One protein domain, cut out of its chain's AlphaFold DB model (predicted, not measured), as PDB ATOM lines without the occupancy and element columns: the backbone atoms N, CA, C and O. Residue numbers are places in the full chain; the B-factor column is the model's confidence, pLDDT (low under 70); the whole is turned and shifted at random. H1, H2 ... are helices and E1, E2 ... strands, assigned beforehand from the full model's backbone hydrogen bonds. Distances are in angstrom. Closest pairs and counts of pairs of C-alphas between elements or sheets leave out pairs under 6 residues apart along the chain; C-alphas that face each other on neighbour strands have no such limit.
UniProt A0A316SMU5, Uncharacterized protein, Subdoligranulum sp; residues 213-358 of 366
ATOM      1  N   LYS A 213     -15.355  41.546 -26.241       89.56
ATOM      2  CA  LYS A 213     -14.457  41.394 -27.390       89.56
ATOM      3  C   LYS A 213     -13.028  41.736 -27.000       89.56
ATOM      4  O   LYS A 213     -12.774  42.790 -26.411       89.56
ATOM      5  N   PHE A 214     -12.107  40.863 -27.368       87.88
ATOM      6  CA  PHE A 214     -10.692  40.980 -27.057       87.88
ATOM      7  C   PHE A 214      -9.854  40.640 -28.290       87.88
ATOM      8  O   PHE A 214     -10.216  39.777 -29.086       87.88
ATOM      9  N   SER A 215      -8.720  41.317 -28.443       88.19
ATOM     10  CA  SER A 215      -7.757  41.029 -29.504       88.19
ATOM     11  C   SER A 215      -6.367  40.881 -28.892       88.19
ATOM     12  O   SER A 215      -5.964  41.710 -28.074       88.19
ATOM     13  N   ASP A 216      -5.631  39.850 -29.306       85.19
ATOM     14  CA  ASP A 216      -4.235  39.610 -28.918       85.19
ATOM     15  C   ASP A 216      -3.438  39.199 -30.158       85.19
ATOM     16  O   ASP A 216      -3.608  38.100 -30.683       85.19
ATOM     17  N   GLY A 217      -2.609  40.108 -30.674       84.19
ATOM     18  CA  GLY A 217      -1.960  39.928 -31.974       84.19
ATOM     19  C   GLY A 217      -2.982  39.896 -33.116       84.19
ATOM     20  O   GLY A 217      -3.827  40.790 -33.221       84.19
ATOM     21  N   LYS A 218      -2.907  38.868 -33.972       85.50
ATOM     22  CA  LYS A 218      -3.881  38.631 -35.054       85.50
ATOM     23  C   LYS A 218      -5.160  37.947 -34.554       85.50
ATOM     24  O   LYS A 218      -6.177  37.980 -35.244       85.50
ATOM     25  N   LEU A 219      -5.132  37.382 -33.346       89.06
ATOM     26  CA  LEU A 219      -6.234  36.614 -32.787       89.06
ATOM     27  C   LEU A 219      -7.387  37.521 -32.351       89.06
ATOM     28  O   LEU A 219      -7.216  38.415 -31.519       89.06
ATOM     29  N   GLN A 220      -8.574  37.252 -32.891       90.88
ATOM     30  CA  GLN A 220      -9.830  37.864 -32.464       90.88
ATOM     31  C   GLN A 220     -10.581  36.895 -31.558       90.88
ATOM     32  O   GLN A 220     -10.787  35.739 -31.929       90.88
ATOM     33  N   VAL A 221     -10.993  37.369 -30.384       91.62
ATOM     34  CA  VAL A 221     -11.629  36.544 -29.356       91.62
ATOM     35  C   VAL A 221     -12.946  37.171 -28.925       91.62
ATOM     36  O   VAL A 221     -13.002  38.352 -28.569       91.62
ATOM     37  N   ASP A 222     -14.003  36.369 -28.945       91.19
ATOM     38  CA  ASP A 222     -15.330  36.743 -28.467       91.19
ATOM     39  C   ASP A 222     -15.654  35.970 -27.181       91.19
ATOM     40  O   ASP A 222     -15.751  34.743 -27.187       91.19
ATOM     41  N   PHE A 223     -15.787  36.683 -26.062       89.75
ATOM     42  CA  PHE A 223     -16.205  36.106 -24.790       89.75
ATOM     43  C   PHE A 223     -17.691  36.396 -24.541       89.75
ATOM     44  O   PHE A 223     -18.058  37.407 -23.941       89.75
ATOM     45  N   GLY A 224     -18.553  35.464 -24.935       87.56
ATOM     46  CA  GLY A 224     -19.996  35.455 -24.680       87.56
ATOM     47  C   GLY A 224     -20.386  34.909 -23.302       87.56
ATOM     48  O   GLY A 224     -21.408  34.236 -23.184       87.56
ATOM     49  N   LEU A 225     -19.569  35.150 -22.270       85.44
ATOM     50  CA  LEU A 225     -19.778  34.670 -20.891       85.44
ATOM     51  C   LEU A 225     -20.108  35.820 -19.915       85.44
ATOM     52  O   LEU A 225     -19.977  35.681 -18.696       85.44
ATOM     53  N   GLY A 226     -20.525  36.972 -20.454       85.00
ATOM     54  CA  GLY A 226     -20.821  38.200 -19.714       85.00
ATOM     55  C   GLY A 226     -19.812  39.328 -19.954       85.00
ATOM     56  O   GLY A 226     -18.770  39.147 -20.579       85.00
ATOM     57  N   ASN A 227     -20.105  40.526 -19.454       85.38
ATOM     58  CA  ASN A 227     -19.209  41.674 -19.624       85.38
ATOM     59  C   ASN A 227     -17.959  41.599 -18.727       85.38
ATOM     60  O   ASN A 227     -17.980  41.031 -17.631       85.38
ATOM     61  N   ASN A 228     -16.884  42.273 -19.151       85.56
ATOM     62  CA  ASN A 228     -15.693  42.535 -18.336       85.56
ATOM     63  C   ASN A 228     -15.699  43.981 -17.790       85.56
ATOM     64  O   ASN A 228     -14.813  44.784 -18.089       85.56
ATOM     65  N   ASP A 229     -16.709  44.317 -16.979       70.69
ATOM     66  CA  ASP A 229     -16.997  45.685 -16.495       70.69
ATOM     67  C   ASP A 229     -15.949  46.271 -15.518       70.69
ATOM     68  O   ASP A 229     -16.074  47.412 -15.075       70.69
ATOM     69  N   GLY A 230     -14.910  45.503 -15.166       64.25
ATOM     70  CA  GLY A 230     -13.841  45.899 -14.240       64.25
ATOM     71  C   GLY A 230     -12.422  45.765 -14.801       64.25
ATOM     72  O   GLY A 230     -11.471  45.874 -14.032       64.25
ATOM     73  N   SER A 231     -12.272  45.498 -16.108       73.62
ATOM     74  CA  SER A 231     -10.974  45.293 -16.778       73.62
ATOM     75  C   SER A 231     -10.085  44.233 -16.105       73.62
ATOM     76  O   SER A 231      -8.894  44.453 -15.881       73.62
ATOM     77  N   CYS A 232     -10.649  43.071 -15.762       86.88
ATOM     78  CA  CYS A 232      -9.854  41.950 -15.258       86.88
ATOM     79  C   CYS A 232      -9.078  41.253 -16.392       86.88
ATOM     80  O   CYS A 232      -9.395  41.419 -17.574       86.88
ATOM     81  N   SER A 233      -8.043  40.483 -16.039       91.62
ATOM     82  CA  SER A 233      -7.295  39.676 -17.011       91.62
ATOM     83  C   SER A 233      -8.171  38.574 -17.618       91.62
ATOM     84  O   SER A 233      -9.127  38.128 -16.984       91.62
ATOM     85  N   VAL A 234      -7.803  38.074 -18.807       91.81
ATOM     86  CA  VAL A 234      -8.481  36.921 -19.436       91.81
ATOM     87  C   VAL A 234      -8.516  35.711 -18.497       91.81
ATOM     88  O   VAL A 234      -9.543  35.055 -18.382       91.81
ATOM     89  N   GLU A 235      -7.432  35.460 -17.758       93.06
ATOM     90  CA  GLU A 235      -7.394  34.394 -16.752       93.06
ATOM     91  C   GLU A 235      -8.464  34.576 -15.674       93.06
ATOM     92  O   GLU A 235      -9.225  33.656 -15.390       93.06
ATOM     93  N   THR A 236      -8.544  35.775 -15.091       91.81
ATOM     94  CA  THR A 236      -9.520  36.072 -14.033       91.81
ATOM     95  C   THR A 236     -10.947  35.945 -14.563       91.81
ATOM     96  O   THR A 236     -11.815  35.403 -13.881       91.81
ATOM     97  N   TYR A 237     -11.180  36.419 -15.788       91.56
ATOM     98  CA  TYR A 237     -12.470  36.337 -16.461       91.56
ATOM     99  C   TYR A 237     -12.907  34.878 -16.668       91.56
ATOM    100  O   TYR A 237     -14.011  34.506 -16.270       91.56
ATOM    101  N   LEU A 238     -12.031  34.036 -17.227       91.69
ATOM    102  CA  LEU A 238     -12.339  32.631 -17.503       91.69
ATOM    103  C   LEU A 238     -12.511  31.812 -16.220       91.69
ATOM    104  O   LEU A 238     -13.483  31.073 -16.121       91.69
ATOM    105  N   ARG A 239     -11.664  32.007 -15.200       89.69
ATOM    106  CA  ARG A 239     -11.828  31.337 -13.893       89.69
ATOM    107  C   ARG A 239     -13.155  31.688 -13.225       89.69
ATOM    108  O   ARG A 239     -13.833  30.821 -12.683       89.69
ATOM    109  N   ARG A 240     -13.578  32.955 -13.310       87.31
ATOM    110  CA  ARG A 240     -14.902  33.363 -12.821       87.31
ATOM    111  C   ARG A 240     -16.018  32.640 -13.579       87.31
ATOM    112  O   ARG A 240     -17.019  32.287 -12.959       87.31
ATOM    113  N   ALA A 241     -15.875  32.441 -14.888       86.56
ATOM    114  CA  ALA A 241     -16.858  31.703 -15.673       86.56
ATOM    115  C   ALA A 241     -16.911  30.212 -15.288       86.56
ATOM    116  O   ALA A 241     -18.007  29.690 -15.111       86.56
ATOM    117  N   GLU A 242     -15.768  29.556 -15.070       86.00
ATOM    118  CA  GLU A 242     -15.696  28.165 -14.575       86.00
ATOM    119  C   GLU A 242     -16.481  27.981 -13.263       86.00
ATOM    120  O   GLU A 242     -17.238  27.027 -13.102       86.00
ATOM    121  N   GLU A 243     -16.357  28.934 -12.336       83.88
ATOM    122  CA  GLU A 243     -17.015  28.871 -11.027       83.88
ATOM    123  C   GLU A 243     -18.518  29.199 -11.069       83.88
ATOM    124  O   GLU A 243     -19.295  28.673 -10.267       83.88
ATOM    125  N   ASN A 244     -18.939  30.099 -11.965       80.69
ATOM    126  CA  ASN A 244     -20.240  30.768 -11.849       80.69
ATOM    127  C   ASN A 244     -21.176  30.568 -13.042       80.69
ATOM    128  O   ASN A 244     -22.351  30.902 -12.919       80.69
ATOM    129  N   TYR A 245     -20.713  30.066 -14.189       81.50
ATOM    130  CA  TYR A 245     -21.579  29.970 -15.361       81.50
ATOM    131  C   TYR A 245     -22.573  28.796 -15.223       81.50
ATOM    132  O   TYR A 245     -22.170  27.686 -14.870       81.50
ATOM    133  N   PRO A 246     -23.880  29.008 -15.479       76.75
ATOM    134  CA  PRO A 246     -24.921  28.005 -15.208       76.75
ATOM    135  C   PRO A 246     -24.955  26.831 -16.192       76.75
ATOM    136  O   PRO A 246     -25.620  25.824 -15.927       76.75
ATOM    137  N   TYR A 247     -24.291  26.971 -17.336       80.12
ATOM    138  CA  TYR A 247     -24.376  26.046 -18.459       80.12
ATOM    139  C   TYR A 247     -23.003  25.528 -18.850       80.12
ATOM    140  O   TYR A 247     -21.983  26.106 -18.473       80.12
ATOM    141  N   LEU A 248     -22.994  24.470 -19.653       82.50
ATOM    142  CA  LEU A 248     -21.775  24.010 -20.296       82.50
ATOM    143  C   LEU A 248     -21.183  25.146 -21.140       82.50
ATOM    144  O   LEU A 248     -21.907  25.843 -21.861       82.50
ATOM    145  N   ILE A 249     -19.874  25.350 -21.022       86.00
ATOM    146  CA  ILE A 249     -19.141  26.339 -21.810       86.00
ATOM    147  C   ILE A 249     -18.464  25.622 -22.976       86.00
ATOM    148  O   ILE A 249     -17.860  24.567 -22.800       86.00
ATOM    149  N   GLY A 250     -18.590  26.196 -24.168       87.44
ATOM    150  CA  GLY A 250     -17.789  25.840 -25.329       87.44
ATOM    151  C   GLY A 250     -16.664  26.853 -25.517       87.44
ATOM    152  O   GLY A 250     -16.904  28.061 -25.491       87.44
ATOM    153  N   CYS A 251     -15.448  26.352 -25.709       91.50
ATOM    154  CA  CYS A 251     -14.325  27.075 -26.285       91.50
ATOM    155  C   CYS A 251     -14.162  26.588 -27.723       91.50
ATOM    156  O   CYS A 251     -13.840  25.418 -27.931       91.50
ATOM    157  N   ALA A 252     -14.364  27.463 -28.699       90.31
ATOM    158  CA  ALA A 252     -14.235  27.130 -30.107       90.31
ATOM    159  C   ALA A 252     -13.176  27.997 -30.782       90.31
ATOM    160  O   ALA A 252     -13.037  29.177 -30.464       90.31
ATOM    161  N   PHE A 253     -12.462  27.437 -31.749       91.88
ATOM    162  CA  PHE A 253     -11.722  28.227 -32.723       91.88
ATOM    163  C   PHE A 253     -12.117  27.832 -34.144       91.88
ATOM    164  O   PHE A 253     -12.564  26.711 -34.407       91.88
ATOM    165  N   TYR A 254     -11.951  28.782 -35.058       88.88
ATOM    166  CA  TYR A 254     -12.362  28.656 -36.448       88.88
ATOM    167  C   TYR A 254     -11.148  28.791 -37.360       88.88
ATOM    168  O   TYR A 254     -10.306  29.673 -37.172       88.88
ATOM    169  N   VAL A 255     -11.066  27.918 -38.360       89.44
ATOM    170  CA  VAL A 255     -10.078  28.031 -39.438       89.44
ATOM    171  C   VAL A 255     -10.525  29.139 -40.395       89.44
ATOM    172  O   VAL A 255     -11.722  29.325 -40.617       89.44
ATOM    173  N   ASP A 256      -9.592  29.920 -40.941       85.00
ATOM    174  CA  ASP A 256      -9.919  30.828 -42.046       85.00
ATOM    175  C   ASP A 256     -10.070  30.025 -43.343       85.00
ATOM    176  O   ASP A 256      -9.089  29.722 -44.011       85.00
ATOM    177  N   ASP A 257     -11.294  29.680 -43.744       81.44
ATOM    178  CA  ASP A 257     -11.504  28.878 -44.959       81.44
ATOM    179  C   ASP A 257     -11.010  29.567 -46.250       81.44
ATOM    180  O   ASP A 257     -10.832  28.912 -47.281       81.44
ATOM    181  N   LYS A 258     -10.691  30.874 -46.215       83.56
ATOM    182  CA  LYS A 258     -10.026  31.557 -47.339       83.56
ATOM    183  C   LYS A 258      -8.664  30.956 -47.676       83.56
ATOM    184  O   LYS A 258      -8.158  31.219 -48.766       83.56
ATOM    185  N   ILE A 259      -8.064  30.163 -46.790       87.94
ATOM    186  CA  ILE A 259      -6.824  29.446 -47.097       87.94
ATOM    187  C   ILE A 259      -7.029  28.361 -48.157       87.94
ATOM    188  O   ILE A 259      -6.093  28.059 -48.890       87.94
ATOM    189  N   PHE A 260      -8.247  27.824 -48.289       85.94
ATOM    190  CA  PHE A 260      -8.556  26.764 -49.247       85.94
ATOM    191  C   PHE A 260      -8.951  27.309 -50.619       85.94
ATOM    192  O   PHE A 260      -8.545  26.756 -51.635       85.94
ATOM    193  N   ASP A 261      -9.736  28.388 -50.650       78.81
ATOM    194  CA  ASP A 261     -10.354  28.912 -51.880       78.81
ATOM    195  C   ASP A 261      -9.852  30.297 -52.301       78.81
ATOM    196  O   ASP A 261     -10.193  30.799 -53.373       78.81
ATOM    197  N   GLY A 262      -9.066  30.953 -51.453       76.00
ATOM    198  CA  GLY A 262      -8.678  32.344 -51.621       76.00
ATOM    199  C   GLY A 262      -7.196  32.562 -51.912       76.00
ATOM    200  O   GLY A 262      -6.337  31.679 -51.823       76.00
ATOM    201  N   ASN A 263      -6.882  33.826 -52.189       73.25
ATOM    202  CA  ASN A 263      -5.516  34.333 -52.322       73.25
ATOM    203  C   ASN A 263      -4.960  34.777 -50.961       73.25
ATOM    204  O   ASN A 263      -4.404  35.869 -50.847       73.25
ATOM    205  N   ALA A 264      -5.170  33.969 -49.917       77.69
ATOM    206  CA  ALA A 264      -4.602  34.242 -48.604       77.69
ATOM    207  C   ALA A 264      -3.072  34.349 -48.710       77.69
ATOM    208  O   ALA A 264      -2.415  33.507 -49.324       77.69
ATOM    209  N   THR A 265      -2.520  35.413 -48.133       78.94
ATOM    210  CA  THR A 265      -1.081  35.685 -48.083       78.94
ATOM    211  C   THR A 265      -0.591  35.538 -46.655       78.94
ATOM    212  O   THR A 265      -1.189  36.111 -45.744       78.94
ATOM    213  N   PHE A 266       0.515  34.825 -46.482       86.88
ATOM    214  CA  PHE A 266       1.103  34.537 -45.181       86.88
ATOM    215  C   PHE A 266       2.465  35.207 -45.056       86.88
ATOM    216  O   PHE A 266       3.308  35.073 -45.942       86.88
ATOM    217  N   ASP A 267       2.675  35.909 -43.942       86.56
ATOM    218  CA  ASP A 267       3.981  36.489 -43.611       86.56
ATOM    219  C   ASP A 267       4.993  35.392 -43.237       86.56
ATOM    220  O   ASP A 267       6.195  35.546 -43.448       86.56
ATOM    221  N   ASN A 268       4.502  34.279 -42.676       89.94
ATOM    222  CA  ASN A 268       5.307  33.125 -42.304       89.94
ATOM    223  C   ASN A 268       5.495  32.193 -43.524       89.94
ATOM    224  O   ASN A 268       4.498  31.681 -44.043       89.94
ATOM    225  N   PRO A 269       6.741  31.942 -43.980       92.88
ATOM    226  CA  PRO A 269       6.997  31.070 -45.125       92.88
ATOM    227  C   PRO A 269       6.570  29.615 -44.890       92.88
ATOM    228  O   PRO A 269       6.154  28.961 -45.846       92.88
ATOM    229  N   ASP A 270       6.616  29.127 -43.649       94.69
ATOM    230  CA  ASP A 270       6.215  27.755 -43.325       94.69
ATOM    231  C   ASP A 270       4.692  27.599 -43.423       94.69
ATOM    232  O   ASP A 270       4.206  26.618 -43.981       94.69
ATOM    233  N   GLU A 271       3.928  28.601 -42.968       94.44
ATOM    234  CA  GLU A 271       2.467  28.625 -43.147       94.44
ATOM    235  C   GLU A 271       2.097  28.765 -44.625       94.44
ATOM    236  O   GLU A 271       1.174  28.106 -45.098       94.44
ATOM    237  N   ALA A 272       2.838  29.582 -45.382       93.44
ATOM    238  CA  ALA A 272       2.624  29.724 -46.819       93.44
ATOM    239  C   ALA A 272       2.837  28.394 -47.561       93.44
ATOM    240  O   ALA A 272       2.042  28.038 -48.432       93.44
ATOM    241  N   ALA A 273       3.902  27.658 -47.225       94.88
ATOM    242  CA  ALA A 273       4.185  26.349 -47.803       94.88
ATOM    243  C   ALA A 273       3.099  25.328 -47.437       94.88
ATOM    244  O   ALA A 273       2.574  24.655 -48.323       94.88
ATOM    245  N   PHE A 274       2.709  25.285 -46.162       96.19
ATOM    246  CA  PHE A 274       1.646  24.414 -45.670       96.19
ATOM    247  C   PHE A 274       0.299  24.687 -46.357       96.19
ATOM    248  O   PHE A 274      -0.370  23.768 -46.816       96.19
ATOM    249  N   VAL A 275      -0.089  25.952 -46.528       95.00
ATOM    250  CA  VAL A 275      -1.335  26.293 -47.232       95.00
ATOM    251  C   VAL A 275      -1.295  25.885 -48.706       95.00
ATOM    252  O   VAL A 275      -2.314  25.457 -49.244       95.00
ATOM    253  N   ASN A 276      -0.137  25.959 -49.367       93.75
ATOM    254  CA  ASN A 276      -0.003  25.453 -50.735       93.75
ATOM    255  C   ASN A 276      -0.160  23.925 -50.804       93.75
ATOM    256  O   ASN A 276      -0.768  23.430 -51.750       93.75
ATOM    257  N   GLU A 277       0.330  23.189 -49.804       95.44
ATOM    258  CA  GLU A 277       0.092  21.745 -49.678       95.44
ATOM    259  C   GLU A 277      -1.405  21.444 -49.524       95.44
ATOM    260  O   GLU A 277      -1.944  20.628 -50.268       95.44
ATOM    261  N   LEU A 278      -2.109  22.164 -48.643       95.12
ATOM    262  CA  LEU A 278      -3.557  21.999 -48.461       95.12
ATOM    263  C   LEU A 278      -4.342  22.265 -49.754       95.12
ATOM    264  O   LEU A 278      -5.309  21.562 -50.048       95.12
ATOM    265  N   LYS A 279      -3.927  23.261 -50.543       93.50
ATOM    266  CA  LYS A 279      -4.534  23.546 -51.852       93.50
ATOM    267  C   LYS A 279      -4.296  22.414 -52.846       93.50
ATOM    268  O   LYS A 279      -5.247  22.000 -53.500       93.50
ATOM    269  N   ALA A 280      -3.078  21.878 -52.913       94.19
ATOM    270  CA  ALA A 280      -2.776  20.727 -53.762       94.19
ATOM    271  C   ALA A 280      -3.609  19.498 -53.360       94.19
ATOM    272  O   ALA A 280      -4.244  18.881 -54.207       94.19
ATOM    273  N   MET A 281      -3.718  19.207 -52.058       95.88
ATOM    274  CA  MET A 281      -4.577  18.128 -51.552       95.88
ATOM    275  C   MET A 281      -6.046  18.327 -51.946       95.88
ATOM    276  O   MET A 281      -6.729  17.369 -52.300       95.88
ATOM    277  N   LYS A 282      -6.542  19.569 -51.892       93.62
ATOM    278  CA  LYS A 282      -7.901  19.902 -52.325       93.62
ATOM    279  C   LYS A 282      -8.100  19.671 -53.822       93.62
ATOM    280  O   LYS A 282      -9.125  19.118 -54.215       93.62
ATOM    281  N   GLU A 283      -7.140  20.084 -54.651       93.75
ATOM    282  CA  GLU A 283      -7.146  19.840 -56.101       93.75
ATOM    283  C   GLU A 283      -7.138  18.335 -56.423       93.75
ATOM    284  O   GLU A 283      -7.833  17.904 -57.344       93.75
ATOM    285  N   ASP A 284      -6.452  17.537 -55.601       95.69
ATOM    286  CA  ASP A 284      -6.423  16.072 -55.672       95.69
ATOM    287  C   ASP A 284      -7.680  15.394 -55.080       95.69
ATOM    288  O   ASP A 284      -7.813  14.168 -55.119       95.69
ATOM    289  N   GLY A 285      -8.642  16.174 -54.572       94.00
ATOM    290  CA  GLY A 285      -9.957  15.698 -54.138       94.00
ATOM    291  C   GLY A 285     -10.120  15.453 -52.637       94.00
ATOM    292  O   GLY A 285     -11.105  14.825 -52.245       94.00
ATOM    293  N   ALA A 286      -9.203  15.932 -51.790       92.62
ATOM    294  CA  ALA A 286      -9.378  15.879 -50.339       92.62
ATOM    295  C   ALA A 286     -10.607  16.689 -49.892       92.62
ATOM    296  O   ALA A 286     -10.829  17.820 -50.333       92.62
ATOM    297  N   ASP A 287     -11.396  16.119 -48.980       88.19
ATOM    298  CA  ASP A 287     -12.545  16.801 -48.398       88.19
ATOM    299  C   ASP A 287     -12.117  17.878 -47.384       88.19
ATOM    300  O   ASP A 287     -11.039  17.835 -46.786       88.19
ATOM    301  N   ILE A 288     -12.988  18.862 -47.163       86.12
ATOM    302  CA  ILE A 288     -12.681  20.024 -46.322       86.12
ATOM    303  C   ILE A 288     -12.461  19.663 -44.845       86.12
ATOM    304  O   ILE A 288     -11.665  20.322 -44.175       86.12
ATOM    305  N   ARG A 289     -13.098  18.600 -44.329       86.81
ATOM    306  CA  ARG A 289     -12.863  18.128 -42.958       86.81
ATOM    307  C   ARG A 289     -11.433  17.613 -42.830       86.81
ATOM    308  O   ARG A 289     -10.748  18.001 -41.886       86.81
ATOM    309  N   THR A 290     -10.967  16.808 -43.782       91.31
ATOM    310  CA  THR A 290      -9.577  16.336 -43.835       91.31
ATOM    311  C   THR A 290      -8.593  17.509 -43.852       91.31
ATOM    312  O   THR A 290      -7.641  17.535 -43.070       91.31
ATOM    313  N   LEU A 291      -8.855  18.529 -44.674       93.25
ATOM    314  CA  LEU A 291      -8.008  19.722 -44.752       93.25
ATOM    315  C   LEU A 291      -7.987  20.523 -43.438       93.25
ATOM    316  O   LEU A 291      -6.924  20.940 -42.981       93.25
ATOM    317  N   ARG A 292      -9.138  20.710 -42.782       92.69
ATOM    318  CA  ARG A 292      -9.211  21.386 -41.475       92.69
ATOM    319  C   ARG A 292      -8.507  20.582 -40.378       92.69
ATOM    320  O   ARG A 292      -7.832  21.176 -39.541       92.69
ATOM    321  N   ILE A 293      -8.605  19.251 -40.385       94.50
ATOM    322  CA  ILE A 293      -7.867  18.390 -39.444       94.50
ATOM    323  C   ILE A 293      -6.354  18.553 -39.632       94.50
ATOM    324  O   ILE A 293      -5.628  18.636 -38.645       94.50
ATOM    325  N   LYS A 294      -5.865  18.701 -40.870       96.06
ATOM    326  CA  LYS A 294      -4.451  19.023 -41.110       96.06
ATOM    327  C   LYS A 294      -4.046  20.362 -40.498       96.06
ATOM    328  O   LYS A 294      -2.958  20.462 -39.941       96.06
ATOM    329  N   VAL A 295      -4.915  21.377 -40.543       95.56
ATOM    330  CA  VAL A 295      -4.668  22.662 -39.859       95.56
ATOM    331  C   VAL A 295      -4.587  22.474 -38.341       95.56
ATOM    332  O   VAL A 295      -3.684  23.023 -37.717       95.56
ATOM    333  N   LEU A 296      -5.475  21.669 -37.746       96.19
ATOM    334  CA  LEU A 296      -5.421  21.327 -36.317       96.19
ATOM    335  C   LEU A 296      -4.068  20.698 -35.937       96.19
ATOM    336  O   LEU A 296      -3.465  21.115 -34.949       96.19
ATOM    337  N   GLU A 297      -3.589  19.744 -36.744       96.44
ATOM    338  CA  GLU A 297      -2.295  19.070 -36.558       96.44
ATOM    339  C   GLU A 297      -1.108  20.028 -36.712       96.44
ATOM    340  O   GLU A 297      -0.168  19.993 -35.917       96.44
ATOM    341  N   TYR A 298      -1.147  20.911 -37.713       95.75
ATOM    342  CA  TYR A 298      -0.108  21.920 -37.930       95.75
ATOM    343  C   TYR A 298      -0.013  22.903 -36.757       95.75
ATOM    344  O   TYR A 298       1.078  23.289 -36.344       95.75
ATOM    345  N   LEU A 299      -1.159  23.281 -36.186       94.94
ATOM    346  CA  LEU A 299      -1.228  24.148 -35.012       94.94
ATOM    347  C   LEU A 299      -0.886  23.418 -33.704       94.94
ATOM    348  O   LEU A 299      -0.765  24.079 -32.673       94.94
ATOM    349  N   GLU A 300      -0.711  22.092 -33.732       94.50
ATOM    350  CA  GLU A 300      -0.489  21.238 -32.557       94.50
ATOM    351  C   GLU A 300      -1.613  21.337 -31.514       94.50
ATOM    352  O   GLU A 300      -1.377  21.320 -30.304       94.50
ATOM    353  N   LEU A 301      -2.845  21.493 -31.992       95.19
ATOM    354  CA  LEU A 301      -4.038  21.632 -31.158       95.19
ATOM    355  C   LEU A 301      -4.866  20.338 -31.108       95.19
ATOM    356  O   LEU A 301      -5.898  20.286 -30.432       95.19
ATOM    357  N   GLU A 302      -4.434  19.273 -31.791       94.88
ATOM    358  CA  GLU A 302      -5.045  17.953 -31.661       94.88
ATOM    359  C   GLU A 302      -4.975  17.456 -30.214       94.88
ATOM    360  O   GLU A 302      -4.021  17.725 -29.490       94.88
ATOM    361  N   GLY A 303      -6.018  16.767 -29.754       93.62
ATOM    362  CA  GLY A 303      -6.139  16.394 -28.343       93.62
ATOM    363  C   GLY A 303      -6.579  17.534 -27.418       93.62
ATOM    364  O   GLY A 303      -6.956  17.255 -26.282       93.62
ATOM    365  N   HIS A 304      -6.610  18.785 -27.879       93.62
ATOM    366  CA  HIS A 304      -7.200  19.908 -27.139       93.62
ATOM    367  C   HIS A 304      -8.549  20.351 -27.701       93.62
ATOM    368  O   HIS A 304      -9.314  21.002 -26.997       93.62
ATOM    369  N   PHE A 305      -8.848  20.005 -28.952       93.38
ATOM    370  CA  PHE A 305     -10.114  20.333 -29.592       93.38
ATOM    371  C   PHE A 305     -10.596  19.184 -30.471       93.38
ATOM    372  O   PHE A 305      -9.802  18.472 -31.095       93.38
ATOM    373  N   VAL A 306     -11.915  19.032 -30.549       90.88
ATOM    374  CA  VAL A 306     -12.581  18.100 -31.457       90.88
ATOM    375  C   VAL A 306     -13.235  18.866 -32.595       90.88
ATOM    376  O   VAL A 306     -13.745  19.964 -32.405       90.88
ATOM    377  N   TYR A 307     -13.211  18.295 -33.793       87.75
ATOM    378  CA  TYR A 307     -13.898  18.852 -34.941       87.75
ATOM    379  C   TYR A 307     -15.401  18.742 -34.725       87.75
ATOM    380  O   TYR A 307     -15.935  17.654 -34.490       87.75
ATOM    381  N   TYR A 308     -16.072  19.874 -34.835       78.06
ATOM    382  CA  TYR A 308     -17.511  19.966 -34.844       78.06
ATOM    383  C   TYR A 308     -17.963  20.486 -36.207       78.06
ATOM    384  O   TYR A 308     -17.491  21.504 -36.717       78.06
ATOM    385  N   TYR A 309     -18.873  19.736 -36.819       67.44
ATOM    386  CA  TYR A 309     -19.426  20.041 -38.127       67.44
ATOM    387  C   TYR A 309     -20.781  20.721 -37.956       67.44
ATOM    388  O   TYR A 309     -21.712  20.130 -37.403       67.44
ATOM    389  N   GLN A 310     -20.924  21.930 -38.495       59.31
ATOM    390  CA  GLN A 310     -22.203  22.603 -38.624       59.31
ATOM    391  C   GLN A 310     -22.518  22.851 -40.097       59.31
ATOM    392  O   GLN A 310     -21.927  23.690 -40.773       59.31
ATOM    393  N   GLY A 311     -23.538  22.158 -40.588       53.47
ATOM    394  CA  GLY A 311     -24.224  22.595 -41.790       53.47
ATOM    395  C   GLY A 311     -24.921  23.920 -41.540       53.47
ATOM    396  O   GLY A 311     -25.882  23.950 -40.771       53.47
ATOM    397  N   VAL A 312     -24.471  24.995 -42.175       50.59
ATOM    398  CA  VAL A 312     -25.137  26.295 -42.112       50.59
ATOM    399  C   VAL A 312     -25.920  26.467 -43.398       50.59
ATOM    400  O   VAL A 312     -25.358  26.486 -44.482       50.59
ATOM    401  N   VAL A 313     -27.239  26.592 -43.302       50.34
ATOM    402  CA  VAL A 313     -28.014  27.093 -44.440       50.34
ATOM    403  C   VAL A 313     -28.005  28.605 -44.327       50.34
ATOM    404  O   VAL A 313     -28.545  29.161 -43.371       50.34
ATOM    405  N   GLU A 314     -27.367  29.271 -45.282       52.38
ATOM    406  CA  GLU A 314     -27.400  30.723 -45.373       52.38
ATOM    407  C   GLU A 314     -28.861  31.167 -45.545       52.38
ATOM    408  O   GLU A 314     -29.532  30.814 -46.515       52.38
ATOM    409  N   THR A 315     -29.375  31.922 -44.573       48.38
ATOM    410  CA  THR A 315     -30.802  32.267 -44.446       48.38
ATOM    411  C   THR A 315     -31.372  33.023 -45.645       48.38
ATOM    412  O   THR A 315     -32.571  32.942 -45.898       48.38
ATOM    413  N   GLU A 316     -30.537  33.755 -46.382       53.69
ATOM    414  CA  GLU A 316     -30.969  34.555 -47.534       53.69
ATOM    415  C   GLU A 316     -30.936  33.772 -48.852       53.69
ATOM    416  O   GLU A 316     -31.804  33.961 -49.704       53.69
ATOM    417  N   SER A 317     -29.956  32.884 -49.028       59.81
ATOM    418  CA  SER A 317     -29.741  32.153 -50.283       59.81
ATOM    419  C   SER A 317     -30.309  30.731 -50.255       59.81
ATOM    420  O   SER A 317     -30.503  30.123 -51.309       59.81
ATOM    421  N   GLY A 318     -30.569  30.183 -49.063       53.50
ATOM    422  CA  GLY A 318     -30.901  28.773 -48.863       53.50
ATOM    423  C   GLY A 318     -29.744  27.825 -49.197       53.50
ATOM    424  O   GLY A 318     -29.942  26.609 -49.218       53.50
ATOM    425  N   VAL A 319     -28.548  28.357 -49.478       52.53
ATOM    426  CA  VAL A 319     -27.366  27.563 -49.806       52.53
ATOM    427  C   VAL A 319     -26.814  26.969 -48.524       52.53
ATOM    428  O   VAL A 319     -26.543  27.668 -47.550       52.53
ATOM    429  N   TYR A 320     -26.646  25.654 -48.542       52.56
ATOM    430  CA  TYR A 320     -25.943  24.941 -47.495       52.56
ATOM    431  C   TYR A 320     -24.439  25.185 -47.651       52.56
ATOM    432  O   TYR A 320     -23.841  24.772 -48.645       52.56
ATOM    433  N   SER A 321     -23.843  25.870 -46.685       54.47
ATOM    434  CA  SER A 321     -22.407  26.033 -46.534       54.47
ATOM    435  C   SER A 321     -21.920  25.218 -45.341       54.47
ATOM    436  O   SER A 321     -22.579  25.087 -44.309       54.47
ATOM    437  N   GLU A 322     -20.752  24.610 -45.505       59.00
ATOM    438  CA  GLU A 322     -20.127  23.843 -44.442       59.00
ATOM    439  C   GLU A 322     -19.337  24.778 -43.520       59.00
ATOM    440  O   GLU A 322     -18.250  25.234 -43.878       59.00
ATOM    441  N   ALA A 323     -19.847  25.023 -42.313       63.28
ATOM    442  CA  ALA A 323     -19.078  25.663 -41.254       63.28
ATOM    443  C   ALA A 323     -18.480  24.583 -40.344       63.28
ATOM    444  O   ALA A 323     -19.190  23.747 -39.788       63.28
ATOM    445  N   GLY A 324     -17.157  24.578 -40.211       73.38
ATOM    446  CA  GLY A 324     -16.451  23.708 -39.274       73.38
ATOM    447  C   GLY A 324     -15.839  24.536 -38.155       73.38
ATOM    448  O   GLY A 324     -15.210  25.561 -38.419       73.38
ATOM    449  N   SER A 325     -16.002  24.079 -36.923       84.31
ATOM    450  CA  SER A 325     -15.321  24.612 -35.744       84.31
ATOM    451  C   SER A 325     -14.506  23.511 -35.080       84.31
ATOM    452  O   SER A 325     -14.770  22.319 -35.236       84.31
ATOM    453  N   PHE A 326     -13.491  23.913 -34.331       90.75
ATOM    454  CA  PHE A 326     -12.797  23.038 -33.402       90.75
ATOM    455  C   PHE A 326     -13.178  23.445 -31.995       90.75
ATOM    456  O   PHE A 326     -12.965  24.591 -31.607       90.75
ATOM    457  N   GLU A 327     -13.759  22.520 -31.244       88.50
ATOM    458  CA  GLU A 327     -14.453  22.819 -30.003       88.50
ATOM    459  C   GLU A 327     -13.911  21.982 -28.853       88.50
ATOM    460  O   GLU A 327     -13.573  20.807 -28.999       88.50
ATOM    461  N   CYS A 328     -13.843  22.599 -27.684       89.50
ATOM    462  CA  CYS A 328     -13.676  21.934 -26.409       89.50
ATOM    463  C   CYS A 328     -14.820  22.384 -25.509       89.50
ATOM    464  O   CYS A 328     -15.063  23.581 -25.344       89.50
ATOM    465  N   TYR A 329     -15.521  21.415 -24.938       85.62
ATOM    466  CA  TYR A 329     -16.625  21.658 -24.033       85.62
ATOM    467  C   TYR A 329     -16.223  21.312 -22.605       85.62
ATOM    468  O   TYR A 329     -15.582  20.290 -22.368       85.62
ATOM    469  N   GLY A 330     -16.631  22.148 -21.660       82.62
ATOM    470  CA  GLY A 330     -16.385  21.928 -20.241       82.62
ATOM    471  C   GLY A 330     -16.475  23.223 -19.450       82.62
ATOM    472  O   GLY A 330     -16.362  24.318 -19.996       82.62
ATOM    473  N   ASN A 331     -16.688  23.101 -18.144       78.38
ATOM    474  CA  ASN A 331     -16.625  24.223 -17.200       78.38
ATOM    475  C   ASN A 331     -15.297  24.260 -16.435       78.38
ATOM    476  O   ASN A 331     -15.201  24.903 -15.395       78.38
ATOM    477  N   ASP A 332     -14.289  23.555 -16.933       81.19
ATOM    478  CA  ASP A 332     -12.937  23.520 -16.410       81.19
ATOM    479  C   ASP A 332     -11.919  23.733 -17.536       81.19
ATOM    480  O   ASP A 332     -12.225  23.622 -18.725       81.19
ATOM    481  N   LYS A 333     -10.688  24.082 -17.149       85.62
ATOM    482  CA  LYS A 333      -9.542  24.260 -18.054       85.62
ATOM    483  C   LYS A 333      -9.754  25.302 -19.160       85.62
ATOM    484  O   LYS A 333      -8.990  25.339 -20.123       85.62
ATOM    485  N   LEU A 334     -10.705  26.223 -19.018       89.50
ATOM    486  CA  LEU A 334     -10.973  27.264 -20.014       89.50
ATOM    487  C   LEU A 334      -9.736  28.125 -20.259       89.50
ATOM    488  O   LEU A 334      -9.399  28.432 -21.402       89.50
ATOM    489  N   PHE A 335      -9.026  28.488 -19.188       91.00
ATOM    490  CA  PHE A 335      -7.792  29.259 -19.307       91.00
ATOM    491  C   PHE A 335      -6.632  28.453 -19.913       91.00
ATOM    492  O   PHE A 335      -5.786  29.023 -20.602       91.00
ATOM    493  N   GLU A 336      -6.587  27.142 -19.681       90.25
ATOM    494  CA  GLU A 336      -5.596  26.253 -20.298       90.25
ATOM    495  C   GLU A 336      -5.828  26.175 -21.813       90.25
ATOM    496  O   GLU A 336      -4.907  26.441 -22.586       90.25
ATOM    497  N   ASN A 337      -7.076  25.948 -22.235       90.50
ATOM    498  CA  ASN A 337      -7.480  25.939 -23.643       90.50
ATOM    499  C   ASN A 337      -7.197  27.283 -24.326       90.50
ATOM    500  O   ASN A 337      -6.616  27.325 -25.413       90.50
ATOM    501  N   TRP A 338      -7.531  28.393 -23.658       92.44
ATOM    502  CA  TRP A 338      -7.148  29.732 -24.104       92.44
ATOM    503  C   TRP A 338      -5.634  29.855 -24.289       92.44
ATOM    504  O   TRP A 338      -5.180  30.345 -25.321       92.44
ATOM    505  N   SER A 339      -4.848  29.414 -23.306       91.88
ATOM    506  CA  SER A 339      -3.390  29.541 -23.338       91.88
ATOM    507  C   SER A 339      -2.789  28.779 -24.518       91.88
ATOM    508  O   SER A 339      -1.957  29.347 -25.224       91.88
ATOM    509  N   LYS A 340      -3.271  27.561 -24.796       91.12
ATOM    510  CA  LYS A 340      -2.851  26.755 -25.953       91.12
ATOM    511  C   LYS A 340      -3.133  27.457 -27.283       91.12
ATOM    512  O   LYS A 340      -2.231  27.584 -28.106       91.12
ATOM    513  N   ILE A 341      -4.338  28.003 -27.476       93.06
ATOM    514  CA  ILE A 341      -4.653  28.761 -28.700       93.06
ATOM    515  C   ILE A 341      -3.810  30.042 -28.787       93.06
ATOM    516  O   ILE A 341      -3.283  30.388 -29.844       93.06
ATOM    517  N   ARG A 342      -3.642  30.755 -27.670       93.00
ATOM    518  CA  ARG A 342      -2.896  32.018 -27.597       93.00
ATOM    519  C   ARG A 342      -1.422  31.864 -27.981       93.00
ATOM    520  O   ARG A 342      -0.808  32.809 -28.488       93.00
ATOM    521  N   GLU A 343      -0.822  30.696 -27.779       92.56
ATOM    522  CA  GLU A 343       0.526  30.424 -28.287       92.56
ATOM    523  C   GLU A 343       0.600  30.498 -29.821       92.56
ATOM    524  O   GLU A 343       1.664  30.786 -30.360       92.56
ATOM    525  N   ARG A 344      -0.529  30.309 -30.515       92.38
ATOM    526  CA  ARG A 344      -0.677  30.377 -31.977       92.38
ATOM    527  C   ARG A 344      -1.274  31.707 -32.465       92.38
ATOM    528  O   ARG A 344      -1.635  31.826 -33.628       92.38
ATOM    529  N   ARG A 345      -1.347  32.736 -31.608       90.81
ATOM    530  CA  ARG A 345      -1.999  34.039 -31.889       90.81
ATOM    531  C   ARG A 345      -1.449  34.839 -33.082       90.81
ATOM    532  O   ARG A 345      -2.095  35.786 -33.522       90.81
ATOM    533  N   GLU A 346      -0.248  34.511 -33.554       90.81
ATOM    534  CA  GLU A 346       0.367  35.144 -34.732       90.81
ATOM    535  C   GLU A 346       0.065  34.391 -36.036       90.81
ATOM    536  O   GLU A 346       0.361  34.902 -37.118       90.81
ATOM    537  N   SER A 347      -0.517  33.191 -35.937       91.00
ATOM    538  CA  SER A 347      -0.862  32.371 -37.091       91.00
ATOM    539  C   SER A 347      -1.964  33.024 -37.912       91.00
ATOM    540  O   SER A 347      -2.966  33.490 -37.366       91.00
ATOM    541  N   GLY A 348      -1.802  33.025 -39.236       89.62
ATOM    542  CA  GLY A 348      -2.862  33.447 -40.153       89.62
ATOM    543  C   GLY A 348      -3.945  32.386 -40.379       89.62
ATOM    544  O   GLY A 348      -4.880  32.640 -41.130       89.62
ATOM    545  N   LEU A 349      -3.802  31.192 -39.791       91.81
ATOM    546  CA  LEU A 349      -4.692  30.051 -40.031       91.81
ATOM    547  C   LEU A 349      -5.969  30.099 -39.178       91.81
ATOM    548  O   LEU A 349      -6.973  29.487 -39.544       91.81
ATOM    549  N   ILE A 350      -5.940  30.822 -38.053       91.38
ATOM    550  CA  ILE A 350      -7.072  30.967 -37.131       91.38
ATOM    551  C   ILE A 350      -7.802  32.273 -37.448       91.38
ATOM    552  O   ILE A 350      -7.223  33.353 -37.344       91.38
ATOM    553  N   SER A 351      -9.085  32.187 -37.795       88.38
ATOM    554  CA  SER A 351      -9.906  33.363 -38.098       88.38
ATOM    555  C   SER A 351     -10.467  34.021 -36.837       88.38
ATOM    556  O   SER A 351     -10.476  35.249 -36.719       88.38
ATOM    557  N   SER A 352     -10.936  33.218 -35.882       89.06
ATOM    558  CA  SER A 352     -11.480  33.696 -34.612       89.06
ATOM    559  C   SER A 352     -11.522  32.599 -33.551       89.06
ATOM    560  O   SER A 352     -11.399  31.406 -33.841       89.06
ATOM    561  N   VAL A 353     -11.703  33.029 -32.304       92.06
ATOM    562  CA  VAL A 353     -11.922  32.184 -31.129       92.06
ATOM    563  C   VAL A 353     -13.169  32.676 -30.409       92.06
ATOM    564  O   VAL A 353     -13.380  33.884 -30.293       92.06
ATOM    565  N   SER A 354     -13.982  31.765 -29.895       90.44
ATOM    566  CA  SER A 354     -15.150  32.098 -29.091       90.44
ATOM    567  C   SER A 354     -15.197  31.281 -27.806       90.44
ATOM    568  O   SER A 354     -14.850  30.103 -27.765       90.44
ATOM    569  N   PHE A 355     -15.640  31.933 -26.738       90.81
ATOM    570  CA  PHE A 355     -16.006  31.305 -25.477       90.81
ATOM    571  C   PHE A 355     -17.454  31.657 -25.203       90.81
ATOM    572  O   PHE A 355     -17.798  32.834 -25.120       90.81
ATOM    573  N   GLY A 356     -18.317  30.665 -25.051       85.75
ATOM    574  CA  GLY A 356     -19.737  30.935 -24.894       85.75
ATOM    575  C   GLY A 356     -20.506  29.755 -24.349       85.75
ATOM    576  O   GLY A 356     -19.956  28.692 -24.068       85.75
ATOM    577  N   ARG A 357     -21.817  29.947 -24.205       78.88
ATOM    578  CA  ARG A 357     -22.733  28.846 -23.920       78.88
ATOM    579  C   ARG A 357     -22.586  27.786 -25.005       78.88
ATOM    580  O   ARG A 357     -22.762  28.095 -26.181       78.88
ATOM    581  N   ALA A 358     -22.338  26.550 -24.602       75.06
ATOM    582  CA  ALA A 358     -22.479  25.412 -25.486       75.06
ATOM    583  C   ALA A 358     -23.959  25.309 -25.879       75.06
ATOM    584  O   ALA A 358     -24.816  24.966 -25.061       75.06
TER     585      ALA A 358
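AT A GLANCE: This is residues 213 to 358 of the 366 residues of an uncharacterized protein of Subdoligranulum sp (UniProt A0A316SMU5). One strongly twisted sheet of six strands has helices over one face, H5 over one part and H4 over another, with H1 packed beside H5; the other face has no named helix. H3 folds back along H4 as a helical hairpin, with the short H2 packed on H3, and the hairpin E4 and E5 turns away where E5 bends at residue 326. The printed part has 146 residues, with named elements in the order E1 E2 H1 E3 H2 H3 H4 E4 E5 H5 E6, mixed helices and strands. The mixed sheet runs E1 E2 E6 E3 E5 E4. The whole is compact, with a radius of gyration of the C-alphas of 16.2 A and spans of 49 by 37 by 27 A.

IN THESE COORDINATES: E1, residues 213 to 216, begins at C-alpha 213 (-14.457, 41.394, -27.390). E2 is residues 219 to 223, H1 234 to 244 and E3 249 to 255, 19.9 A long. H2, residues 258 to 261, precedes H3, residues 269 to 283, 21.1 A long from C-alpha 269 (6.997, 31.070, -45.125). H4 is residues 288 to 298, E4 306 to 313, 22.1 A, and E5 320 to 329, 25.5 A. H5 is residues 334 to 342, and E6, residues 350 to 357, 20.6 A, ends at C-alpha 357 (-22.733, 28.846, -23.920).

HOW THE PARTS SIT: E1 and E2 form an antiparallel hairpin, with N 214 and O 221 2.9 A apart, within hydrogen-bond range. E2 and E6 are parallel, with N 355 and O 222 at 2.8 A. E6 and E3 are antiparallel, with N 252 and O 354 at 2.8 A. E3 and E5 are antiparallel, with N 251 and O 328 at 2.8 A. The hairpin E5 and E4 has N 321 and O 312 at 2.7 A. H1, H4 and H5 on one face make two layers, helices over a sheet. H5 is over E6, 8.7 A high, along the strands at 4 degrees on the local plane. E5, H5 and E6 form a split strand-helix-strand unit, two strands that run the same way with E3 between them; its crossover is right-handed. H1 and H5 touch, closest at the C-alphas of Glu 235 and Phe 335, 5.7 A, at a shallow tilt of 29 degrees, opposite ways. H4, on the same face as H5, is over E5 at a height of 8.9 A. H3 touches H4 with residues 278 to 282 alone, closest at the C-alphas of Leu 278 and Leu 291, 6.2 A. H2 touches H3, closest at the C-alphas of Phe 260 and Lys 279, 5.8 A. In H1, H3, H4 and H5 every O i to N i+4 pair is within hydrogen-bond range; H2 is too short for one.

THE WHOLE: The two C-alphas farthest apart, of Gly 230 and Asp 284, are 51.6 A apart. The printed part has no cut, and no link is long. Its mean pLDDT is 85.1; residue 230 and residues 309 to 323 are under 70.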